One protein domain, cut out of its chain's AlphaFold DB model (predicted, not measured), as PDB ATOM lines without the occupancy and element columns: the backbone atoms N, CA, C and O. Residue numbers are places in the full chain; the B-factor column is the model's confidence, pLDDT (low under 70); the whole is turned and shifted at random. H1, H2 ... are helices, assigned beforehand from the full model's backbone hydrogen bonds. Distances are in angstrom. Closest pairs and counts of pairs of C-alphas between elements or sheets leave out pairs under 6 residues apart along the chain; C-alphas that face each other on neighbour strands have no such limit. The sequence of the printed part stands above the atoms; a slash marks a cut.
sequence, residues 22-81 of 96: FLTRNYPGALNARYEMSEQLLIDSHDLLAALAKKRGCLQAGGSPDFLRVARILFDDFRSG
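Overview. This is residues 22 to 81 of the 96 residues of an uncharacterized protein of Firmicutes bacterium (UniProt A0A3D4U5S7). Two longer helices, H3 and H4, meet at about a right angle, H4 starting on H3 with its first residues and then running away from it. Two short helices, H1 and H2, make a small corner at one end of the domain, and the long loop from H3 to H4 reaches out at the other end, to Gly 62; H4 runs back from H3 toward the end with H1 and H2 but stays apart from both. The printed part has 60 residues with four named helices, in the order H1, H2, H3, H4 along the chain, and no named strand; the class is all helix. The whole is compact, with a radius of gyration of the C-alphas of 11.2 A, and the C-alphas span 34 by 26 by 16 A.

Arrangement. H1, residues 22 to 26, and H2, residues 30 to 35, touch only at the corner by their tight link, and their closest C-alphas, those of Leu 23 and Ala 30, are 6.9 A apart. H3, residues 45 to 55, is close to H2 but not clearly touching it; the closest C-alphas, those of Tyr 35 and Lys 55, are 7.1 A apart. H2 and H3 run the same way at a shallow tilt of 34 degrees, only just short of steep. H4, residues 67 to 79, touches H3 with residues 67 to 71 alone, and their closest C-alphas, those of Ala 53 and Val 70, are 5.3 A apart. The lines of H3 and H4 are about perpendicular, at 89 degrees. H1 is apart from H3 and H4, and H2 is apart from H4. In H1, H2, H3 and H4 every O i to N i+4 pair is within hydrogen-bond range.

Along the chain. H1 runs from Phe 22, with its C-alpha at (141.743, 101.129, 130.180), to Asn 26. H2 runs from Ala 30 to Tyr 35. H3 begins at Ser 45, with its C-alpha at (143.098, 110.365, 127.879), and ends at Lys 55, 14.9 A from first to last C-alpha. H4 is the longest helix by residues and measures 18.2 A from the C-alpha of Phe 67 to that of Arg 79 at (129.740, 101.413, 138.410).

Size, cuts and confidence. The two C-alphas farthest apart, those of Asn 26 and Gly 62, are 34.7 A apart, while those of Phe 22 and Gly 81, the first and last printed, are 15.1 A apart. The link from H2 to H3 is short, with 9 residues, and the link from H3 to H4 is long, with 11. The printed part has no cut. The mean pLDDT of the printed part is 89.7, and no printed residue is under 70.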
ATOM      1  N   PHE A  22     142.069 102.537 130.009       90.06
ATOM      2  CA  PHE A  22     141.743 101.129 130.180       90.06
ATOM      3  C   PHE A  22     140.598 100.706 129.252       90.06
ATOM      4  O   PHE A  22     140.701  99.664 128.604       90.06
ATOM      5  N   LEU A  23     139.539 101.512 129.152       89.44
ATOM      6  CA  LEU A  23     138.381 101.236 128.304       89.44
ATOM      7  C   LEU A  23     138.757 101.231 126.825       89.44
ATOM      8  O   LEU A  23     138.406 100.283 126.133       89.44
ATOM      9  N   THR A  24     139.527 102.210 126.352       89.31
ATOM     10  CA  THR A  24     139.932 102.263 124.939       89.31
ATOM     11  C   THR A  24     140.851 101.112 124.541       89.31
ATOM     12  O   THR A  24     140.810 100.656 123.400       89.31
ATOM     13  N   ARG A  25     141.663 100.594 125.475       88.50
ATOM     14  CA  ARG A  25     142.529  99.427 125.230       88.50
ATOM     15  C   ARG A  25     141.807  98.087 125.312       88.50
ATOM     16  O   ARG A  25     142.072  97.220 124.487       88.50
ATOM     17  N   ASN A  26     140.959  97.890 126.319       88.00
ATOM     18  CA  ASN A  26     140.398  96.570 126.637       88.00
ATOM     19  C   ASN A  26     138.965  96.388 126.125       88.00
ATOM     20  O   ASN A  26     138.537  95.264 125.879       88.00
ATOM     21  N   TYR A  27     138.230  97.485 125.953       88.50
ATOM     22  CA  TYR A  27     136.827  97.501 125.540       88.50
ATOM     23  C   TYR A  27     136.604  98.554 124.441       88.50
ATOM     24  O   TYR A  27     135.783  99.464 124.619       88.50
ATOM     25  N   PRO A  28     137.329  98.462 123.307       86.50
ATOM     26  CA  PRO A  28     137.219  99.445 122.240       86.50
ATOM     27  C   PRO A  28     135.773  99.535 121.747       86.50
ATOM     28  O   PRO A  28     135.130  98.527 121.450       86.50
ATOM     29  N   GLY A  29     135.249 100.756 121.669       87.88
ATOM     30  CA  GLY A  29     133.867 101.023 121.278       87.88
ATOM     31  C   GLY A  29     132.882 101.127 122.442       87.88
ATOM     32  O   GLY A  29     131.743 101.530 122.207       87.88
ATOM     33  N   ALA A  30     133.286 100.848 123.688       89.81
ATOM     34  CA  ALA A  30     132.443 101.093 124.862       89.81
ATOM     35  C   ALA A  30     132.094 102.585 125.003       89.81
ATOM     36  O   ALA A  30     130.941 102.944 125.263       89.81
ATOM     37  N   LEU A  31     133.072 103.466 124.761       90.19
ATOM     38  CA  LEU A  31     132.849 104.911 124.787       90.19
ATOM     39  C   LEU A  31     131.982 105.351 123.611       90.19
ATOM     40  O   LEU A  31     131.077 106.162 123.798       90.19
ATOM     41  N   ASN A  32     132.192 104.785 122.421       90.94
ATOM     42  CA  ASN A  32     131.331 105.076 121.278       90.94
ATOM     43  C   ASN A  32     129.873 104.650 121.528       90.94
ATOM     44  O   ASN A  32     128.956 105.440 121.332       90.94
ATOM     45  N   ALA A  33     129.647 103.442 122.043       90.19
ATOM     46  CA  ALA A  33     128.307 102.929 122.309       90.19
ATOM     47  C   ALA A  33     127.543 103.756 123.360       90.19
ATOM     48  O   ALA A  33     126.329 103.925 123.251       90.19
ATOM     49  N   ARG A  34     128.235 104.281 124.381       90.94
ATOM     50  CA  ARG A  34     127.603 105.020 125.489       90.94
ATOM     51  C   ARG A  34     127.551 106.538 125.292       90.94
ATOM     52  O   ARG A  34     126.626 107.191 125.795       90.94
ATOM     53  N   TYR A  35     128.566 107.103 124.644       91.19
ATOM     54  CA  TYR A  35     128.791 108.547 124.526       91.19
ATOM     55  C   TYR A  35     128.800 109.056 123.081       91.19
ATOM     56  O   TYR A  35     128.927 110.265 122.882       91.19
ATOM     57  N   GLU A  36     128.677 108.172 122.084       89.88
ATOM     58  CA  GLU A  36     128.761 108.515 120.656       89.88
ATOM     59  C   GLU A  36     130.049 109.299 120.359       89.88
ATOM     60  O   GLU A  36     130.053 110.388 119.765       89.88
ATOM     61  N   MET A  37     131.153 108.777 120.900       88.25
ATOM     62  CA  MET A  37     132.491 109.346 120.825       88.25
ATOM     63  C   MET A  37     133.430 108.458 120.017       88.25
ATOM     64  O   MET A  37     133.570 107.266 120.279       88.25
ATOM     65  N   SER A  38     134.148 109.082 119.086       85.25
ATOM     66  CA  SER A  38     135.191 108.431 118.299       85.25
ATOM     67  C   SER A  38     136.504 108.397 119.075       85.25
ATOM     68  O   SER A  38     137.360 109.262 118.907       85.25
ATOM     69  N   GLU A  39     136.672 107.380 119.916       81.38
ATOM     70  CA  GLU A  39     137.893 107.181 120.712       81.38
ATOM     71  C   GLU A  39     139.160 106.983 119.859       81.38
ATOM     72  O   GLU A  39     140.248 107.353 120.271       81.38
ATOM     73  N   GLN A  40     139.020 106.506 118.620       79.00
ATOM     74  CA  GLN A  40     140.119 106.297 117.665       79.00
ATOM     75  C   GLN A  40     140.841 107.594 117.265       79.00
ATOM     76  O   GLN A  40     142.002 107.567 116.866       79.00
ATOM     77  N   LEU A  41     140.127 108.724 117.312       79.00
ATOM     78  CA  LEU A  41     140.663 110.036 116.944       79.00
ATOM     79  C   LEU A  41     141.398 110.705 118.112       79.00
ATOM     80  O   LEU A  41     142.034 111.738 117.917       79.00
ATOM     81  N   LEU A  42     141.289 110.142 119.317       78.88
ATOM     82  CA  LEU A  42     141.771 110.735 120.556       78.88
ATOM     83  C   LEU A  42     142.729 109.747 121.227       78.88
ATOM     84  O   LEU A  42     142.318 108.769 121.840       78.88
ATOM     85  N   ILE A  43     144.026 110.002 121.071       78.75
ATOM     86  CA  ILE A  43     145.088 109.143 121.614       78.75
ATOM     87  C   ILE A  43     145.318 109.451 123.100       78.75
ATOM     88  O   ILE A  43     145.669 108.562 123.876       78.75
ATOM     89  N   ASP A  44     145.101 110.705 123.496       89.38
ATOM     90  CA  ASP A  44     145.324 111.168 124.856       89.38
ATOM     91  C   ASP A  44     144.056 111.054 125.721       89.38
ATOM     92  O   ASP A  44     142.940 111.374 125.301       89.38
ATOM     93  N   SER A  45     144.223 110.576 126.957       89.19
ATOM     94  CA  SER A  45     143.098 110.365 127.879       89.19
ATOM     95  C   SER A  45     142.506 111.661 128.411       89.19
ATOM     96  O   SER A  45     141.312 111.705 128.704       89.19
ATOM     97  N   HIS A  46     143.304 112.722 128.495       90.75
ATOM     98  CA  HIS A  46     142.827 114.038 128.883       90.75
ATOM     99  C   HIS A  46     141.968 114.649 127.769       90.75
ATOM    100  O   HIS A  46     140.901 115.202 128.040       90.75
ATOM    101  N   ASP A  47     142.361 114.473 126.504       92.50
ATOM    102  CA  ASP A  47     141.535 114.852 125.352       92.50
ATOM    103  C   ASP A  47     140.227 114.048 125.287       92.50
ATOM    104  O   ASP A  47     139.162 114.615 125.016       92.50
ATOM    105  N   LEU A  48     140.266 112.748 125.606       92.50
ATOM    106  CA  LEU A  48     139.057 111.932 125.772       92.50
ATOM    107  C   LEU A  48     138.151 112.484 126.876       92.50
ATOM    108  O   LEU A  48     136.949 112.638 126.658       92.50
ATOM    109  N   LEU A  49     138.707 112.825 128.039       93.31
ATOM    110  CA  LEU A  49     137.938 113.368 129.157       93.31
ATOM    111  C   LEU A  49     137.331 114.738 128.808       93.31
ATOM    112  O   LEU A  49     136.156 114.986 129.089       93.31
ATOM    113  N   ALA A  50     138.080 115.602 128.118       93.31
ATOM    114  CA  ALA A  50     137.607 116.901 127.639       93.31
ATOM    115  C   ALA A  50     136.491 116.763 126.593       93.31
ATOM    116  O   ALA A  50     135.491 117.490 126.628       93.31
ATOM    117  N   ALA A  51     136.639 115.829 125.653       92.75
ATOM    118  CA  ALA A  51     135.617 115.539 124.655       92.75
ATOM    119  C   ALA A  51     134.349 114.969 125.309       92.75
ATOM    120  O   ALA A  51     133.240 115.375 124.951       92.75
ATOM    121  N   LEU A  52     134.504 114.109 126.319       93.12
ATOM    122  CA  LEU A  52     133.395 113.578 127.101       93.12
ATOM    123  C   LEU A  52     132.672 114.683 127.876       93.12
ATOM    124  O   LEU A  52     131.439 114.724 127.886       93.12
ATOM    125  N   ALA A  53     133.419 115.625 128.454       94.31
ATOM    126  CA  ALA A  53     132.856 116.774 129.152       94.31
ATOM    127  C   ALA A  53     131.986 117.614 128.210       94.31
ATOM    128  O   ALA A  53     130.837 117.918 128.530       94.31
ATOM    129  N   LYS A  54     132.482 117.902 126.998       92.31
ATOM    130  CA  LYS A  54     131.717 118.599 125.953       92.31
ATOM    131  C   LYS A  54     130.468 117.817 125.543       92.31
ATOM    132  O   LYS A  54     129.384 118.391 125.488       92.31
ATOM    133  N   LYS A  55     130.591 116.507 125.310       91.56
ATOM    134  CA  LYS A  55     129.474 115.624 124.921       91.56
ATOM    135  C   LYS A  55     128.379 115.541 125.982       91.56
ATOM    136  O   LYS A  55     127.205 115.442 125.641       91.56
ATOM    137  N   ARG A  56     128.744 115.595 127.265       91.06
ATOM    138  CA  ARG A  56     127.801 115.579 128.393       91.06
ATOM    139  C   ARG A  56     127.370 116.969 128.859       91.06
ATOM    140  O   ARG A  56     126.643 117.062 129.842       91.06
ATOM    141  N   GLY A  57     127.807 118.039 128.191       90.88
ATOM    142  CA  GLY A  57     127.514 119.413 128.608       90.88
ATOM    143  C   GLY A  57     128.110 119.781 129.973       90.88
ATOM    144  O   GLY A  57     127.641 120.710 130.622       90.88
ATOM    145  N   CYS A  58     129.129 119.050 130.427       92.56
ATOM    146  CA  CYS A  58     129.856 119.313 131.666       92.56
ATOM    147  C   CYS A  58     130.887 120.408 131.415       92.56
ATOM    148  O   CYS A  58     132.076 120.139 131.270       92.56
ATOM    149  N   LEU A  59     130.405 121.642 131.308       93.12
ATOM    150  CA  LEU A  59     131.231 122.817 131.083       93.12
ATOM    151  C   LEU A  59     131.115 123.769 132.274       93.12
ATOM    152  O   LEU A  59     130.049 123.932 132.868       93.12
ATOM    153  N   GLN A  60     132.227 124.407 132.608       90.75
ATOM    154  CA  GLN A  60     132.289 125.514 133.548       90.75
ATOM    155  C   GLN A  60     131.832 126.818 132.876       90.75
ATOM    156  O   GLN A  60     131.648 126.900 131.654       90.75
ATOM    157  N   ALA A  61     131.675 127.872 133.681       87.12
ATOM    158  CA  ALA A  61     131.441 129.214 133.164       87.12
ATOM    159  C   ALA A  61     132.576 129.610 132.199       87.12
ATOM    160  O   ALA A  61     133.751 129.476 132.529       87.12
ATOM    161  N   GLY A  62     132.218 130.066 130.997       85.75
ATOM    162  CA  GLY A  62     133.183 130.377 129.934       85.75
ATOM    163  C   GLY A  62     133.455 129.236 128.945       85.75
ATOM    164  O   GLY A  62     134.200 129.440 127.994       85.75
ATOM    165  N   GLY A  63     132.825 128.066 129.111       87.81
ATOM    166  CA  GLY A  63     132.863 126.981 128.121       87.81
ATOM    167  C   GLY A  63     134.040 126.009 128.259       87.81
ATOM    168  O   GLY A  63     134.187 125.117 127.421       87.81
ATOM    169  N   SER A  64     134.853 126.144 129.309       90.81
ATOM    170  CA  SER A  64     135.916 125.184 129.629       90.81
ATOM    171  C   SER A  64     135.342 123.865 130.168       90.81
ATOM    172  O   SER A  64     134.339 123.898 130.881       90.81
ATOM    173  N   PRO A  65     135.947 122.704 129.862       92.88
ATOM    174  CA  PRO A  65     135.544 121.414 130.423       92.88
ATOM    175  C   PRO A  65     135.570 121.393 131.955       92.88
ATOM    176  O   PRO A  65     136.545 121.811 132.570       92.88
ATOM    177  N   ASP A  66     134.515 120.862 132.569       94.25
ATOM    178  CA  ASP A  66     134.461 120.570 134.003       94.25
ATOM    179  C   ASP A  66     134.923 119.125 134.241       94.25
ATOM    180  O   ASP A  66     134.111 118.192 134.256       94.25
ATOM    181  N   PHE A  67     136.245 118.943 134.349       92.19
ATOM    182  CA  PHE A  67     136.907 117.636 134.449       92.19
ATOM    183  C   PHE A  67     136.440 116.828 135.662       92.19
ATOM    184  O   PHE A  67     136.047 115.668 135.521       92.19
ATOM    185  N   LEU A  68     136.357 117.457 136.834       91.38
ATOM    186  CA  LEU A  68     135.860 116.815 138.046       91.38
ATOM    187  C   LEU A  68     134.409 116.327 137.907       91.38
ATOM    188  O   LEU A  68     134.074 115.218 138.337       91.38
ATOM    189  N   ARG A  69     133.520 117.131 137.306       93.12
ATOM    190  CA  ARG A  69     132.120 116.728 137.095       93.12
ATOM    191  C   ARG A  69     132.013 115.573 136.105       93.12
ATOM    192  O   ARG A  69     131.271 114.625 136.372       93.12
ATOM    193  N   VAL A  70     132.737 115.628 134.986       94.75
ATOM    194  CA  VAL A  70     132.695 114.540 133.999       94.75
ATOM    195  C   VAL A  70     133.333 113.258 134.540       94.75
ATOM    196  O   VAL A  70     132.795 112.181 134.294       94.75
ATOM    197  N   ALA A  71     134.394 113.352 135.348       93.81
ATOM    198  CA  ALA A  71     135.015 112.206 136.009       93.81
ATOM    199  C   ALA A  71     134.003 111.460 136.892       93.81
ATOM    200  O   ALA A  71     133.854 110.243 136.789       93.81
ATOM    201  N   ARG A  72     133.218 112.193 137.693       91.94
ATOM    202  CA  ARG A  72     132.149 111.602 138.518       91.94
ATOM    203  C   ARG A  72     131.088 110.888 137.684       91.94
ATOM    204  O   ARG A  72     130.668 109.795 138.053       91.94
ATOM    205  N   ILE A  73     130.674 111.478 136.561       93.31
ATOM    206  CA  ILE A  73     129.702 110.861 135.644       93.31
ATOM    207  C   ILE A  73     130.278 109.592 135.019       93.31
ATOM    208  O   ILE A  73     129.579 108.585 134.945       93.31
ATOM    209  N   LEU A  74     131.546 109.623 134.603       93.81
ATOM    210  CA  LEU A  74     132.229 108.455 134.061       93.81
ATOM    211  C   LEU A  74     132.254 107.313 135.087       93.81
ATOM    212  O   LEU A  74     131.909 106.184 134.744       93.81
ATOM    213  N   PHE A  75     132.601 107.595 136.347       91.62
ATOM    214  CA  PHE A  75     132.595 106.578 137.400       91.62
ATOM    215  C   PHE A  75     131.194 106.061 137.729       91.62
ATOM    216  O   PHE A  75     131.048 104.867 137.986       91.62
ATOM    217  N   ASP A  76     130.166 106.912 137.716       91.19
ATOM    218  CA  ASP A  76     128.778 106.473 137.908       91.19
ATOM    219  C   ASP A  76     128.322 105.551 136.771       91.19
ATOM    220  O   ASP A  76     127.810 104.457 137.015       91.19
ATOM    221  N   ASP A  77     128.567 105.945 135.520       91.19
ATOM    222  CA  ASP A  77     128.244 105.140 134.340       91.19
ATOM    223  C   ASP A  77     129.005 103.804 134.341       91.19
ATOM    224  O   ASP A  77     128.449 102.768 133.968       91.19
ATOM    225  N   PHE A  78     130.253 103.820 134.804       89.50
ATOM    226  CA  PHE A  78     131.071 102.631 134.984       89.50
ATOM    227  C   PHE A  78     130.495 101.696 136.058       89.50
ATOM    228  O   PHE A  78     130.204 100.535 135.774       89.50
ATOM    229  N   ARG A  79     130.251 102.203 137.272       86.12
ATOM    230  CA  ARG A  79     129.740 101.413 138.410       86.12
ATOM    231  C   ARG A  79     128.321 100.897 138.192       86.12
ATOM    232  O   ARG A  79     127.970  99.838 138.700       86.12
ATOM    233  N   SER A  80     127.508 101.629 137.435       86.69
ATOM    234  CA  SER A  80     126.148 101.214 137.073       86.69
ATOM    235  C   SER A  80     126.097 100.254 135.877       86.69
ATOM    236  O   SER A  80     125.010  99.820 135.499       86.69
ATOM    237  N   GLY A  81     127.242  99.916 135.266       85.38
ATOM    238  CA  GLY A  81     127.317  99.006 134.117       85.38
ATOM    239  C   GLY A  81     126.763  99.592 132.813       85.38
ATOM    240  O   GLY A  81     126.558  98.864 131.842       85.38
TER     241      GLY A  81